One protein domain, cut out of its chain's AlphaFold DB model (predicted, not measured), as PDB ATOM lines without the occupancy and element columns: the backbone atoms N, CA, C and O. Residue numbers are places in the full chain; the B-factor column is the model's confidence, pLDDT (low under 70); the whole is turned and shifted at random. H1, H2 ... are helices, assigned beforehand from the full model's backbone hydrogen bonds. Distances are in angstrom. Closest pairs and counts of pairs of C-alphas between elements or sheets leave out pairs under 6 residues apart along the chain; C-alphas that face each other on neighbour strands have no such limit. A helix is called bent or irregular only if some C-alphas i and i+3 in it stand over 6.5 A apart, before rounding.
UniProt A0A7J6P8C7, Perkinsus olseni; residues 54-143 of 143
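This is residues 54 to 143 of the 143 residues of a protein of Perkinsus olseni (UniProt A0A7J6P8C7). Two long helices, H1 and H3, run roughly the same way along the longest axis, offset along it, while the wide loop of residues 89 to 123 leaves the end of H2, passes through the middle, swings far out to one side and folds back to the first residue of H3, its C-alphas lying 1 to 22 A from the mean of all C-alphas. The short helix H2 lies between H1 and this loop along the chain, and residues 109 to 114, in the far part of the loop, stick out. The printed part has 90 residues with three named helices, in the order H1, H2, H3, and no named strand; the class is all helix, although only 41 of the 90 residues are in named elements. The whole is only just loose, close to compact, with a radius of gyration of the C-alphas of 15.0 A, and spans 47 by 35 by 23 A.

The printed part begins at Thr 54. H1 covers residues 58 to 75, measures 25.9 A from first to last C-alpha, and has C-alpha 58 at (-78.727, 21.422, -22.533). H2 covers residues 83 to 88 and measures 10.2 A; it is irregular, but only just, with C-alphas 84 and 87 6.6 A apart. Residues 89 to 123, 35 residues, hold no named element. H3 covers residues 124 to 140, measures 24.4 A, and runs from C-alpha 124 at (-72.072, 26.627, -6.083) to C-alpha 140 at (-79.656, 19.845, 16.114).

No helix touches another. H1 and H2 are apart, with no C-alpha of the one within 8 A of the other. H1 and H3 are apart by the same measure. H2 and H3 are only just apart, at 8.3 A between their closest C-alphas. Within the long stretch after H2, residues 91 to 92 pair with residues 95 to 96, antiparallel, and residues 99 to 100 pair with residues 104 to 105, also antiparallel. Every O i to N i+4 pair is within hydrogen-bond range in H1 and H3; in H2 the count is 0 of 2, beside 2 of 3 for the O i to N i+3 pairs.

The two C-alphas farthest apart, those of Asn 56 and Arg 143, are 47.7 A from each other. The printed part has no cut and ends at Arg 143, the chain's last residue. The link from H1 to H2, 7 residues, is short, and the link from H2 to H3, 35 residues, is long. Residues 56 to 62, of which 58 to 62 belong to H1, stand free, and so do residues 109 to 114. The mean pLDDT of the printed part is 89.8, and residues 140 to 143 are under 70.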
ATOM      1  N   THR A  54     -85.485  31.289 -21.558       87.12
ATOM      2  CA  THR A  54     -85.767  30.209 -22.514       87.12
ATOM      3  C   THR A  54     -84.502  29.404 -22.771       87.12
ATOM      4  O   THR A  54     -83.497  29.971 -23.196       87.12
ATOM      5  N   ALA A  55     -84.537  28.097 -22.523       85.12
ATOM      6  CA  ALA A  55     -83.381  27.230 -22.702       85.12
ATOM      7  C   ALA A  55     -83.242  26.746 -24.153       85.12
ATOM      8  O   ALA A  55     -84.099  26.020 -24.654       85.12
ATOM      9  N   ASN A  56     -82.133  27.099 -24.803       86.56
ATOM     10  CA  ASN A  56     -81.881  26.739 -26.206       86.56
ATOM     11  C   ASN A  56     -80.919  25.550 -26.366       86.56
ATOM     12  O   ASN A  56     -80.862  24.928 -27.425       86.56
ATOM     13  N   THR A  57     -80.151  25.220 -25.323       93.31
ATOM     14  CA  THR A  57     -79.225  24.077 -25.304       93.31
ATOM     15  C   THR A  57     -79.259  23.371 -23.943       93.31
ATOM     16  O   THR A  57     -79.642  23.990 -22.951       93.31
ATOM     17  N   PRO A  58     -78.805  22.108 -23.828       93.50
ATOM     18  CA  PRO A  58     -78.727  21.422 -22.533       93.50
ATOM     19  C   PRO A  58     -77.811  22.103 -21.504       93.50
ATOM     20  O   PRO A  58     -77.987  21.911 -20.302       93.50
ATOM     21  N   SER A  59     -76.806  22.858 -21.958       91.69
ATOM     22  CA  SER A  59     -75.930  23.636 -21.072       91.69
ATOM     23  C   SER A  59     -76.629  24.901 -20.585       91.69
ATOM     24  O   SER A  59     -76.589  25.206 -19.399       91.69
ATOM     25  N   ASP A  60     -77.301  25.600 -21.498       92.06
ATOM     26  CA  ASP A  60     -78.098  26.791 -21.203       92.06
ATOM     27  C   ASP A  60     -79.252  26.461 -20.246       92.06
ATOM     28  O   ASP A  60     -79.460  27.161 -19.261       92.06
ATOM     29  N   TYR A  61     -79.928  25.325 -20.464       94.25
ATOM     30  CA  TYR A  61     -80.940  24.801 -19.545       94.25
ATOM     31  C   TYR A  61     -80.386  24.627 -18.133       94.25
ATOM     32  O   TYR A  61     -80.979  25.122 -17.183       94.25
ATOM     33  N   ARG A  62     -79.243  23.941 -17.989       93.50
ATOM     34  CA  ARG A  62     -78.639  23.690 -16.675       93.50
ATOM     35  C   ARG A  62     -78.243  24.981 -15.973       93.50
ATOM     36  O   ARG A  62     -78.600  25.162 -14.819       93.50
ATOM     37  N   MET A  63     -77.573  25.887 -16.682       92.44
ATOM     38  CA  MET A  63     -77.183  27.182 -16.127       92.44
ATOM     39  C   MET A  63     -78.399  27.992 -15.657       92.44
ATOM     40  O   MET A  63     -78.380  28.540 -14.561       92.44
ATOM     41  N   LYS A  64     -79.461  28.058 -16.469       94.31
ATOM     42  CA  LYS A  64     -80.687  28.802 -16.136       94.31
ATOM     43  C   LYS A  64     -81.480  28.150 -15.013       94.31
ATOM     44  O   LYS A  64     -82.034  28.858 -14.180       94.31
ATOM     45  N   PHE A  65     -81.525  26.821 -14.981       95.19
ATOM     46  CA  PHE A  65     -82.153  26.078 -13.897       95.19
ATOM     47  C   PHE A  65     -81.438  26.346 -12.571       95.19
ATOM     48  O   PHE A  65     -82.087  26.744 -11.611       95.19
ATOM     49  N   ASP A  66     -80.109  26.211 -12.546       95.62
ATOM     50  CA  ASP A  66     -79.293  26.474 -11.358       95.62
ATOM     51  C   ASP A  66     -79.423  27.932 -10.890       95.62
ATOM     52  O   ASP A  66     -79.545  28.184  -9.695       95.62
ATOM     53  N   LEU A  67     -79.466  28.889 -11.827       95.38
ATOM     54  CA  LEU A  67     -79.714  30.299 -11.522       95.38
ATOM     55  C   LEU A  67     -81.055  30.493 -10.801       95.38
ATOM     56  O   LEU A  67     -81.106  31.185  -9.790       95.38
ATOM     57  N   LEU A  68     -82.138  29.907 -11.318       95.38
ATOM     58  CA  LEU A  68     -83.470  30.048 -10.726       95.38
ATOM     59  C   LEU A  68     -83.582  29.345  -9.372       95.38
ATOM     60  O   LEU A  68     -84.162  29.910  -8.449       95.38
ATOM     61  N   ASP A  69     -83.000  28.155  -9.242       95.25
ATOM     62  CA  ASP A  69     -82.903  27.430  -7.973       95.25
ATOM     63  C   ASP A  69     -82.217  28.297  -6.904       95.25
ATOM     64  O   ASP A  69     -82.730  28.484  -5.800       95.25
ATOM     65  N   ASP A  70     -81.107  28.946  -7.265       95.81
ATOM     66  CA  ASP A  70     -80.384  29.825  -6.351       95.81
ATOM     67  C   ASP A  70     -81.138  31.129  -6.044       95.81
ATOM     68  O   ASP A  70     -81.057  31.617  -4.916       95.81
ATOM     69  N   VAL A  71     -81.928  31.670  -6.985       95.75
ATOM     70  CA  VAL A  71     -82.833  32.804  -6.708       95.75
ATOM     71  C   VAL A  71     -83.831  32.422  -5.615       95.75
ATOM     72  O   VAL A  71     -84.002  33.173  -4.654       95.75
ATOM     73  N   PHE A  72     -84.459  31.249  -5.709       94.31
ATOM     74  CA  PHE A  72     -85.406  30.798  -4.687       94.31
ATOM     75  C   PHE A  72     -84.733  30.544  -3.335       94.31
ATOM     76  O   PHE A  72     -85.311  30.892  -2.302       94.31
ATOM     77  N   ASN A  73     -83.496  30.038  -3.331       93.75
ATOM     78  CA  ASN A  73     -82.701  29.897  -2.110       93.75
ATOM     79  C   ASN A  73     -82.415  31.255  -1.447       93.75
ATOM     80  O   ASN A  73     -82.549  31.380  -0.232       93.75
ATOM     81  N   VAL A  74     -82.068  32.290  -2.224       94.69
ATOM     82  CA  VAL A  74     -81.842  33.653  -1.702       94.69
ATOM     83  C   VAL A  74     -83.123  34.240  -1.105       94.69
ATOM     84  O   VAL A  74     -83.087  34.798  -0.008       94.69
ATOM     85  N   LEU A  75     -84.253  34.094  -1.806       93.31
ATOM     86  CA  LEU A  75     -85.558  34.591  -1.354       93.31
ATOM     87  C   LEU A  75     -86.092  33.847  -0.133       93.31
ATOM     88  O   LEU A  75     -86.888  34.410   0.612       93.31
ATOM     89  N   ASN A  76     -85.664  32.594   0.056       93.50
ATOM     90  CA  ASN A  76     -86.006  31.765   1.207       93.50
ATOM     91  C   ASN A  76     -87.517  31.703   1.470       93.50
ATOM     92  O   ASN A  76     -87.991  31.843   2.596       93.50
ATOM     93  N   ILE A  77     -88.284  31.486   0.402       87.50
ATOM     94  CA  ILE A  77     -89.753  31.470   0.438       87.50
ATOM     95  C   ILE A  77     -90.275  30.394   1.404       87.50
ATOM     96  O   ILE A  77     -91.302  30.577   2.052       87.50
ATOM     97  N   GLU A  78     -89.545  29.285   1.532       87.19
ATOM     98  CA  GLU A  78     -89.884  28.174   2.425       87.19
ATOM     99  C   GLU A  78     -89.445  28.402   3.884       87.19
ATOM    100  O   GLU A  78     -89.776  27.599   4.755       87.19
ATOM    101  N   GLY A  79     -88.708  29.482   4.179       90.88
ATOM    102  CA  GLY A  79     -88.224  29.792   5.528       90.88
ATOM    103  C   GLY A  79     -87.197  28.790   6.071       90.88
ATOM    104  O   GLY A  79     -87.059  28.649   7.286       90.88
ATOM    105  N   ILE A  80     -86.495  28.078   5.186       90.75
ATOM    106  CA  ILE A  80     -85.511  27.044   5.533       90.75
ATOM    107  C   ILE A  80     -84.237  27.670   6.112       90.75
ATOM    108  O   ILE A  80     -83.679  27.157   7.083       90.75
ATOM    109  N   ILE A  81     -83.763  28.773   5.528       92.88
ATOM    110  CA  ILE A  81     -82.602  29.512   6.031       92.88
ATOM    111  C   ILE A  81     -83.085  30.393   7.186       92.88
ATOM    112  O   ILE A  81     -83.876  31.308   6.957       92.88
ATOM    113  N   PRO A  82     -82.637  30.186   8.430       92.00
ATOM    114  CA  PRO A  82     -83.154  30.996   9.515       92.00
ATOM    115  C   PRO A  82     -82.424  32.347   9.606       92.00
ATOM    116  O   PRO A  82     -81.232  32.455   9.301       92.00
ATOM    117  N   GLU A  83     -83.152  33.375  10.045       88.75
ATOM    118  CA  GLU A  83     -82.796  34.796   9.886       88.75
ATOM    119  C   GLU A  83     -81.415  35.198  10.439       88.75
ATOM    120  O   GLU A  83     -80.682  35.973   9.832       88.75
ATOM    121  N   ASP A  84     -81.006  34.633  11.567       90.31
ATOM    122  CA  ASP A  84     -79.715  34.880  12.221       90.31
ATOM    123  C   ASP A  84     -78.509  34.307  11.463       90.31
ATOM    124  O   ASP A  84     -77.376  34.678  11.771       90.31
ATOM    125  N   LEU A  85     -78.709  33.437  10.464       91.00
ATOM    126  CA  LEU A  85     -77.603  33.008   9.607       91.00
ATOM    127  C   LEU A  85     -77.222  34.077   8.574       91.00
ATOM    128  O   LEU A  85     -76.036  34.171   8.247       91.00
ATOM    129  N   TYR A  86     -78.172  34.898   8.104       88.06
ATOM    130  CA  TYR A  86     -77.968  35.849   7.000       88.06
ATOM    131  C   TYR A  86     -76.823  36.846   7.198       88.06
ATOM    132  O   TYR A  86     -76.044  37.001   6.258       88.06
ATOM    133  N   PRO A  87     -76.625  37.472   8.377       86.62
ATOM    134  CA  PRO A  87     -75.506  38.398   8.577       86.62
ATOM    135  C   PRO A  87     -74.126  37.772   8.310       86.62
ATOM    136  O   PRO A  87     -73.162  38.483   8.030       86.62
ATOM    137  N   GLY A  88     -74.018  36.440   8.395       85.06
ATOM    138  CA  GLY A  88     -72.798  35.682   8.114       85.06
ATOM    139  C   GLY A  88     -72.759  35.010   6.736       85.06
ATOM    140  O   GLY A  88     -71.812  34.267   6.471       85.06
ATOM    141  N   LEU A  89     -73.765  35.202   5.878       91.31
ATOM    142  CA  LEU A  89     -73.787  34.648   4.522       91.31
ATOM    143  C   LEU A  89     -73.236  35.677   3.535       91.31
ATOM    144  O   LEU A  89     -73.797  36.750   3.344       91.31
ATOM    145  N   ARG A  90     -72.116  35.336   2.892       91.44
ATOM    146  CA  ARG A  90     -71.544  36.133   1.792       91.44
ATOM    147  C   ARG A  90     -71.931  35.612   0.411       91.44
ATOM    148  O   ARG A  90     -71.718  36.315  -0.569       91.44
ATOM    149  N   GLN A  91     -72.460  34.395   0.354       94.06
ATOM    150  CA  GLN A  91     -72.803  33.693  -0.871       94.06
ATOM    151  C   GLN A  91     -73.954  32.721  -0.587       94.06
ATOM    152  O   GLN A  91     -74.004  32.135   0.501       94.06
ATOM    153  N   ILE A  92     -74.871  32.565  -1.539       95.25
ATOM    154  CA  ILE A  92     -75.946  31.560  -1.520       95.25
ATOM    155  C   ILE A  92     -76.024  30.966  -2.924       95.25
ATOM    156  O   ILE A  92     -76.321  31.675  -3.884       95.25
ATOM    157  N   GLY A  93     -75.726  29.670  -3.048       95.00
ATOM    158  CA  GLY A  93     -75.575  29.048  -4.361       95.00
ATOM    159  C   GLY A  93     -74.521  29.776  -5.193       95.00
ATOM    160  O   GLY A  93     -73.408  29.998  -4.723       95.00
ATOM    161  N   GLY A  94     -74.876  30.157  -6.416       94.62
ATOM    162  CA  GLY A  94     -74.045  30.966  -7.304       94.62
ATOM    163  C   GLY A  94     -74.121  32.484  -7.085       94.62
ATOM    164  O   GLY A  94     -73.445  33.209  -7.810       94.62
ATOM    165  N   PHE A  95     -74.923  32.991  -6.138       95.50
ATOM    166  CA  PHE A  95     -75.036  34.432  -5.879       95.50
ATOM    167  C   PHE A  95     -74.047  34.910  -4.821       95.50
ATOM    168  O   PHE A  95     -74.045  34.403  -3.701       95.50
ATOM    169  N   ASP A  96     -73.296  35.962  -5.144       94.56
ATOM    170  CA  ASP A  96     -72.441  36.697  -4.213       94.56
ATOM    171  C   ASP A  96     -73.148  37.946  -3.667       94.56
ATOM    172  O   ASP A  96     -73.727  38.739  -4.416       94.56
ATOM    173  N   LEU A  97     -73.037  38.186  -2.358       94.56
ATOM    174  CA  LEU A  97     -73.520  39.421  -1.746       94.56
ATOM    175  C   LEU A  97     -72.537  40.568  -2.026       94.56
ATOM    176  O   LEU A  97     -71.467  40.641  -1.423       94.56
ATOM    177  N   LEU A  98     -72.917  41.497  -2.907       94.69
ATOM    178  CA  LEU A  98     -72.090  42.662  -3.261       94.69
ATOM    179  C   LEU A  98     -72.355  43.897  -2.387       94.69
ATOM    180  O   LEU A  98     -71.459  44.723  -2.178       94.69
ATOM    181  N   TYR A  99     -73.584  44.063  -1.899       93.75
ATOM    182  CA  TYR A  99     -74.016  45.250  -1.164       93.75
ATOM    183  C   TYR A  99     -75.123  44.919  -0.167       93.75
ATOM    184  O   TYR A  99     -76.015  44.135  -0.470       93.75
ATOM    185  N   HIS A 100     -75.080  45.562   0.994       91.88
ATOM    186  CA  HIS A 100     -76.116  45.487   2.020       91.88
ATOM    187  C   HIS A 100     -76.296  46.877   2.641       91.88
ATOM    188  O   HIS A 100     -75.309  47.580   2.855       91.88
ATOM    189  N   SER A 101     -77.534  47.291   2.924       87.31
ATOM    190  CA  SER A 101     -77.868  48.668   3.346       87.31
ATOM    191  C   SER A 101     -77.050  49.145   4.546       87.31
ATOM    192  O   SER A 101     -76.526  50.255   4.533       87.31
ATOM    193  N   ASP A 102     -76.892  48.277   5.544       89.00
ATOM    194  CA  ASP A 102     -76.308  48.662   6.834       89.00
ATOM    195  C   ASP A 102     -74.772  48.670   6.834       89.00
ATOM    196  O   ASP A 102     -74.150  49.418   7.584       89.00
ATOM    197  N   ILE A 103     -74.143  47.851   5.983       88.81
ATOM    198  CA  ILE A 103     -72.678  47.688   5.919       88.81
ATOM    199  C   ILE A 103     -72.065  48.300   4.650       88.81
ATOM    200  O   ILE A 103     -70.847  48.458   4.552       88.81
ATOM    201  N   GLY A 104     -72.889  48.659   3.668       92.12
ATOM    202  CA  GLY A 104     -72.468  49.161   2.368       92.12
ATOM    203  C   GLY A 104     -71.937  48.065   1.436       92.12
ATOM    204  O   GLY A 104     -72.448  46.947   1.388       92.12
ATOM    205  N   ARG A 105     -70.917  48.407   0.633       92.94
ATOM    206  CA  ARG A 105     -70.290  47.470  -0.315       92.94
ATOM    207  C   ARG A 105     -69.523  46.398   0.452       92.94
ATOM    208  O   ARG A 105     -68.579  46.725   1.172       92.94
ATOM    209  N   VAL A 106     -69.870  45.137   0.221       91.50
ATOM    210  CA  VAL A 106     -69.140  43.993   0.766       91.50
ATOM    211  C   VAL A 106     -67.762  43.939   0.114       91.50
ATOM    212  O   VAL A 106     -67.623  44.044  -1.105       91.50
ATOM    213  N   ARG A 107     -66.723  43.836   0.945       86.50
ATOM    214  CA  ARG A 107     -65.333  43.742   0.497       86.50
ATOM    215  C   ARG A 107     -64.759  42.380   0.853       86.50
ATOM    216  O   ARG A 107     -65.011  41.829   1.932       86.50
ATOM    217  N   GLU A 108     -63.960  41.863  -0.068       87.50
ATOM    218  CA  GLU A 108     -63.066  40.747   0.210       87.50
ATOM    219  C   GLU A 108     -61.999  41.173   1.230       87.50
ATOM    220  O   GLU A 108     -61.757  42.364   1.432       87.50
ATOM    221  N   ALA A 109     -61.388  40.195   1.902       84.50
ATOM    222  CA  ALA A 109     -60.328  40.459   2.868       84.50
ATOM    223  C   ALA A 109     -59.136  41.170   2.201       84.50
ATOM    224  O   ALA A 109     -58.849  40.933   1.028       84.50
ATOM    225  N   ASP A 110     -58.410  42.005   2.950       82.56
ATOM    226  CA  ASP A 110     -57.297  42.799   2.403       82.56
ATOM    227  C   ASP A 110     -56.171  41.937   1.808       82.56
ATOM    228  O   ASP A 110     -55.440  42.376   0.922       82.56
ATOM    229  N   ASN A 111     -56.047  40.691   2.271       85.94
ATOM    230  CA  ASN A 111     -55.091  39.700   1.783       85.94
ATOM    231  C   ASN A 111     -55.639  38.801   0.658       85.94
ATOM    232  O   ASN A 111     -54.950  37.870   0.238       85.94
ATOM    233  N   ALA A 112     -56.865  39.029   0.181       85.12
ATOM    234  CA  ALA A 112     -57.445  38.234  -0.892       85.12
ATOM    235  C   ALA A 112     -56.707  38.474  -2.219       85.12
ATOM    236  O   ALA A 112     -56.396  39.605  -2.590       85.12
ATOM    237  N   LEU A 113     -56.487  37.395  -2.976       83.88
ATOM    238  CA  LEU A 113     -55.854  37.447  -4.302       83.88
ATOM    239  C   LEU A 113     -56.645  38.306  -5.300       83.88
ATOM    240  O   LEU A 113     -56.072  38.903  -6.209       83.88
ATOM    241  N   THR A 114     -57.967  38.357  -5.142       85.06
ATOM    242  CA  THR A 114     -58.869  39.112  -6.006       85.06
ATOM    243  C   THR A 114     -59.822  39.946  -5.162       85.06
ATOM    244  O   THR A 114     -60.328  39.499  -4.135       85.06
ATOM    245  N   LYS A 115     -60.109  41.166  -5.626       87.31
ATOM    246  CA  LYS A 115     -61.050  42.091  -4.968       87.31
ATOM    247  C   LYS A 115     -62.527  41.756  -5.223       87.31
ATOM    248  O   LYS A 115     -63.392  42.489  -4.762       87.31
ATOM    249  N   SER A 116     -62.787  40.722  -6.017       88.06
ATOM    250  CA  SER A 116     -64.086  40.361  -6.573       88.06
ATOM    251  C   SER A 116     -64.216  38.838  -6.583       88.06
ATOM    252  O   SER A 116     -63.226  38.127  -6.809       88.06
ATOM    253  N   ARG A 117     -65.422  38.349  -6.293       89.81
ATOM    254  CA  ARG A 117     -65.766  36.924  -6.413       89.81
ATOM    255  C   ARG A 117     -66.187  36.553  -7.826       89.81
ATOM    256  O   ARG A 117     -65.963  35.422  -8.255       89.81
ATOM    257  N   LEU A 118     -66.652  37.540  -8.587       89.81
ATOM    258  CA  LEU A 118     -66.950  37.382  -9.997       89.81
ATOM    259  C   LEU A 118     -65.721  36.865 -10.764       89.81
ATOM    260  O   LEU A 118     -64.608  37.381 -10.638       89.81
ATOM    261  N   GLY A 119     -65.941  35.821 -11.564       86.50
ATOM    262  CA  GLY A 119     -64.901  35.169 -12.359       86.50
ATOM    263  C   GLY A 119     -64.047  34.139 -11.611       86.50
ATOM    264  O   GLY A 119     -63.092  33.626 -12.198       86.50
ATOM    265  N   ARG A 120     -64.355  33.824 -10.344       89.56
ATOM    266  CA  ARG A 120     -63.764  32.673  -9.637       89.56
ATOM    267  C   ARG A 120     -64.348  31.349 -10.151       89.56
ATOM    268  O   ARG A 120     -65.289  31.326 -10.943       89.56
ATOM    269  N   TYR A 121     -63.747  30.240  -9.719       90.44
ATOM    270  CA  TYR A 121     -64.286  28.903  -9.973       90.44
ATOM    271  C   TYR A 121     -65.713  28.797  -9.421       90.44
ATOM    272  O   TYR A 121     -65.988  29.319  -8.347       90.44
ATOM    273  N   ASN A 122     -66.600  28.127 -10.161       90.75
ATOM    274  CA  ASN A 122     -67.978  27.924  -9.733       90.75
ATOM    275  C   ASN A 122     -68.029  26.885  -8.600       90.75
ATOM    276  O   ASN A 122     -68.004  25.681  -8.850       90.75
ATOM    277  N   ASP A 123     -68.111  27.376  -7.368       94.56
ATOM    278  CA  ASP A 123     -68.176  26.618  -6.119       94.56
ATOM    279  C   ASP A 123     -69.614  26.427  -5.596       94.56
ATOM    280  O   ASP A 123     -69.811  25.959  -4.474       94.56
ATOM    281  N   ARG A 124     -70.636  26.695  -6.427       95.38
ATOM    282  CA  ARG A 124     -72.072  26.627  -6.083       95.38
ATOM    283  C   ARG A 124     -72.447  25.420  -5.220       95.38
ATOM    284  O   ARG A 124     -73.097  25.563  -4.188       95.38
ATOM    285  N   LEU A 125     -72.070  24.212  -5.646       96.44
ATOM    286  CA  LEU A 125     -72.449  22.982  -4.942       96.44
ATOM    287  C   LEU A 125     -71.762  22.844  -3.579       96.44
ATOM    288  O   LEU A 125     -72.318  22.217  -2.681       96.44
ATOM    289  N   GLU A 126     -70.557  23.388  -3.424       96.75
ATOM    290  CA  GLU A 126     -69.837  23.395  -2.148       96.75
ATOM    291  C   GLU A 126     -70.506  24.373  -1.179       96.75
ATOM    292  O   GLU A 126     -70.829  23.988  -0.056       96.75
ATOM    293  N   VAL A 127     -70.842  25.571  -1.664       95.75
ATOM    294  CA  VAL A 127     -71.561  26.611  -0.910       95.75
ATOM    295  C   VAL A 127     -72.922  26.110  -0.420       95.75
ATOM    296  O   VAL A 127     -73.248  26.251   0.760       95.75
ATOM    297  N   LEU A 128     -73.715  25.468  -1.289       96.44
ATOM    298  CA  LEU A 128     -75.025  24.922  -0.907       96.44
ATOM    299  C   LEU A 128     -74.908  23.796   0.129       96.44
ATOM    300  O   LEU A 128     -75.721  23.719   1.051       96.44
ATOM    301  N   ARG A 129     -73.886  22.935   0.020       96.62
ATOM    302  CA  ARG A 129     -73.633  21.873   1.011       96.62
ATOM    303  C   ARG A 129     -73.244  22.446   2.368       96.62
ATOM    304  O   ARG A 129     -73.735  21.962   3.387       96.62
ATOM    305  N   GLU A 130     -72.385  23.462   2.390       95.25
ATOM    306  CA  GLU A 130     -71.998  24.135   3.631       95.25
ATOM    307  C   GLU A 130     -73.207  24.810   4.288       95.25
ATOM    308  O   GLU A 130     -73.427  24.659   5.492       95.25
ATOM    309  N   LEU A 131     -74.039  25.497   3.499       94.88
ATOM    310  CA  LEU A 131     -75.268  26.115   3.987       94.88
ATOM    311  C   LEU A 131     -76.221  25.073   4.594       94.88
ATOM    312  O   LEU A 131     -76.680  25.253   5.722       94.88
ATOM    313  N   ALA A 132     -76.452  23.953   3.903       94.31
ATOM    314  CA  ALA A 132     -77.275  22.858   4.414       94.31
ATOM    315  C   ALA A 132     -76.731  22.289   5.736       94.31
ATOM    316  O   ALA A 132     -77.495  22.045   6.672       94.31
ATOM    317  N   PHE A 133     -75.407  22.134   5.852       94.38
ATOM    318  CA  PHE A 133     -74.769  21.698   7.095       94.38
ATOM    319  C   PHE A 133     -74.992  22.698   8.238       94.38
ATOM    320  O   PHE A 133     -75.336  22.295   9.350       94.38
ATOM    321  N   ARG A 134     -74.845  24.003   7.974       93.31
ATOM    322  CA  ARG A 134     -75.072  25.065   8.969       93.31
ATOM    323  C   ARG A 134     -76.515  25.089   9.471       93.31
ATOM    324  O   ARG A 134     -76.731  25.269  10.669       93.31
ATOM    325  N   ILE A 135     -77.484  24.879   8.580       93.00
ATOM    326  CA  ILE A 135     -78.910  24.793   8.928       93.00
ATOM    327  C   ILE A 135     -79.154  23.575   9.831       93.00
ATOM    328  O   ILE A 135     -79.656  23.722  10.945       93.00
ATOM    329  N   ALA A 136     -78.687  22.393   9.417       92.38
ATOM    330  CA  ALA A 136     -78.854  21.159  10.183       92.38
ATOM    331  C   ALA A 136     -78.183  21.213  11.569       92.38
ATOM    332  O   ALA A 136     -78.771  20.786  12.564       92.38
ATOM    333  N   ALA A 137     -76.968  21.767  11.658       89.50
ATOM    334  CA  ALA A 137     -76.251  21.928  12.923       89.50
ATOM    335  C   ALA A 137     -77.016  22.825  13.908       89.50
ATOM    336  O   ALA A 137     -77.047  22.561  15.112       89.50
ATOM    337  N   ARG A 138     -77.675  23.866  13.393       83.56
ATOM    338  CA  ARG A 138     -78.462  24.804  14.192       83.56
ATOM    339  C   ARG A 138     -79.772  24.188  14.689       83.56
ATOM    340  O   ARG A 138     -80.152  24.439  15.832       83.56
ATOM    341  N   ASP A 139     -80.419  23.343  13.893       79.75
ATOM    342  CA  ASP A 139     -81.626  22.616  14.313       79.75
ATOM    343  C   ASP A 139     -81.318  21.475  15.291       79.75
ATOM    344  O   ASP A 139     -82.096  21.218  16.212       79.75
ATOM    345  N   GLY A 140     -80.155  20.833  15.152       67.75
ATOM    346  CA  GLY A 140     -79.656  19.845  16.114       67.75
ATOM    347  C   GLY A 140     -79.304  20.441  17.481       67.75
ATOM    348  O   GLY A 140     -79.437  19.756  18.489       67.75
ATOM    349  N   CYS A 141     -78.910  21.718  17.537       56.56
ATOM    350  CA  CYS A 141     -78.590  22.434  18.779       56.56
ATOM    351  C   CYS A 141     -79.841  22.901  19.557       56.56
ATOM    352  O   CYS A 141     -79.740  23.266  20.725       56.56
ATOM    353  N   LYS A 142     -81.028  22.876  18.932       54.72
ATOM    354  CA  LYS A 142     -82.316  23.240  19.555       54.72
ATOM    355  C   LYS A 142     -83.045  22.063  20.235       54.72
ATOM    356  O   LYS A 142     -84.190  22.252  20.649       54.72
ATOM    357  N   ARG A 143     -82.439  20.872  20.324       43.41
ATOM    358  CA  ARG A 143     -83.007  19.694  21.008       43.41
ATOM    359  C   ARG A 143     -82.330  19.414  22.340       43.41
ATOM    360  O   ARG A 143     -81.095  19.575  22.410       43.41
TER     361      ARG A 143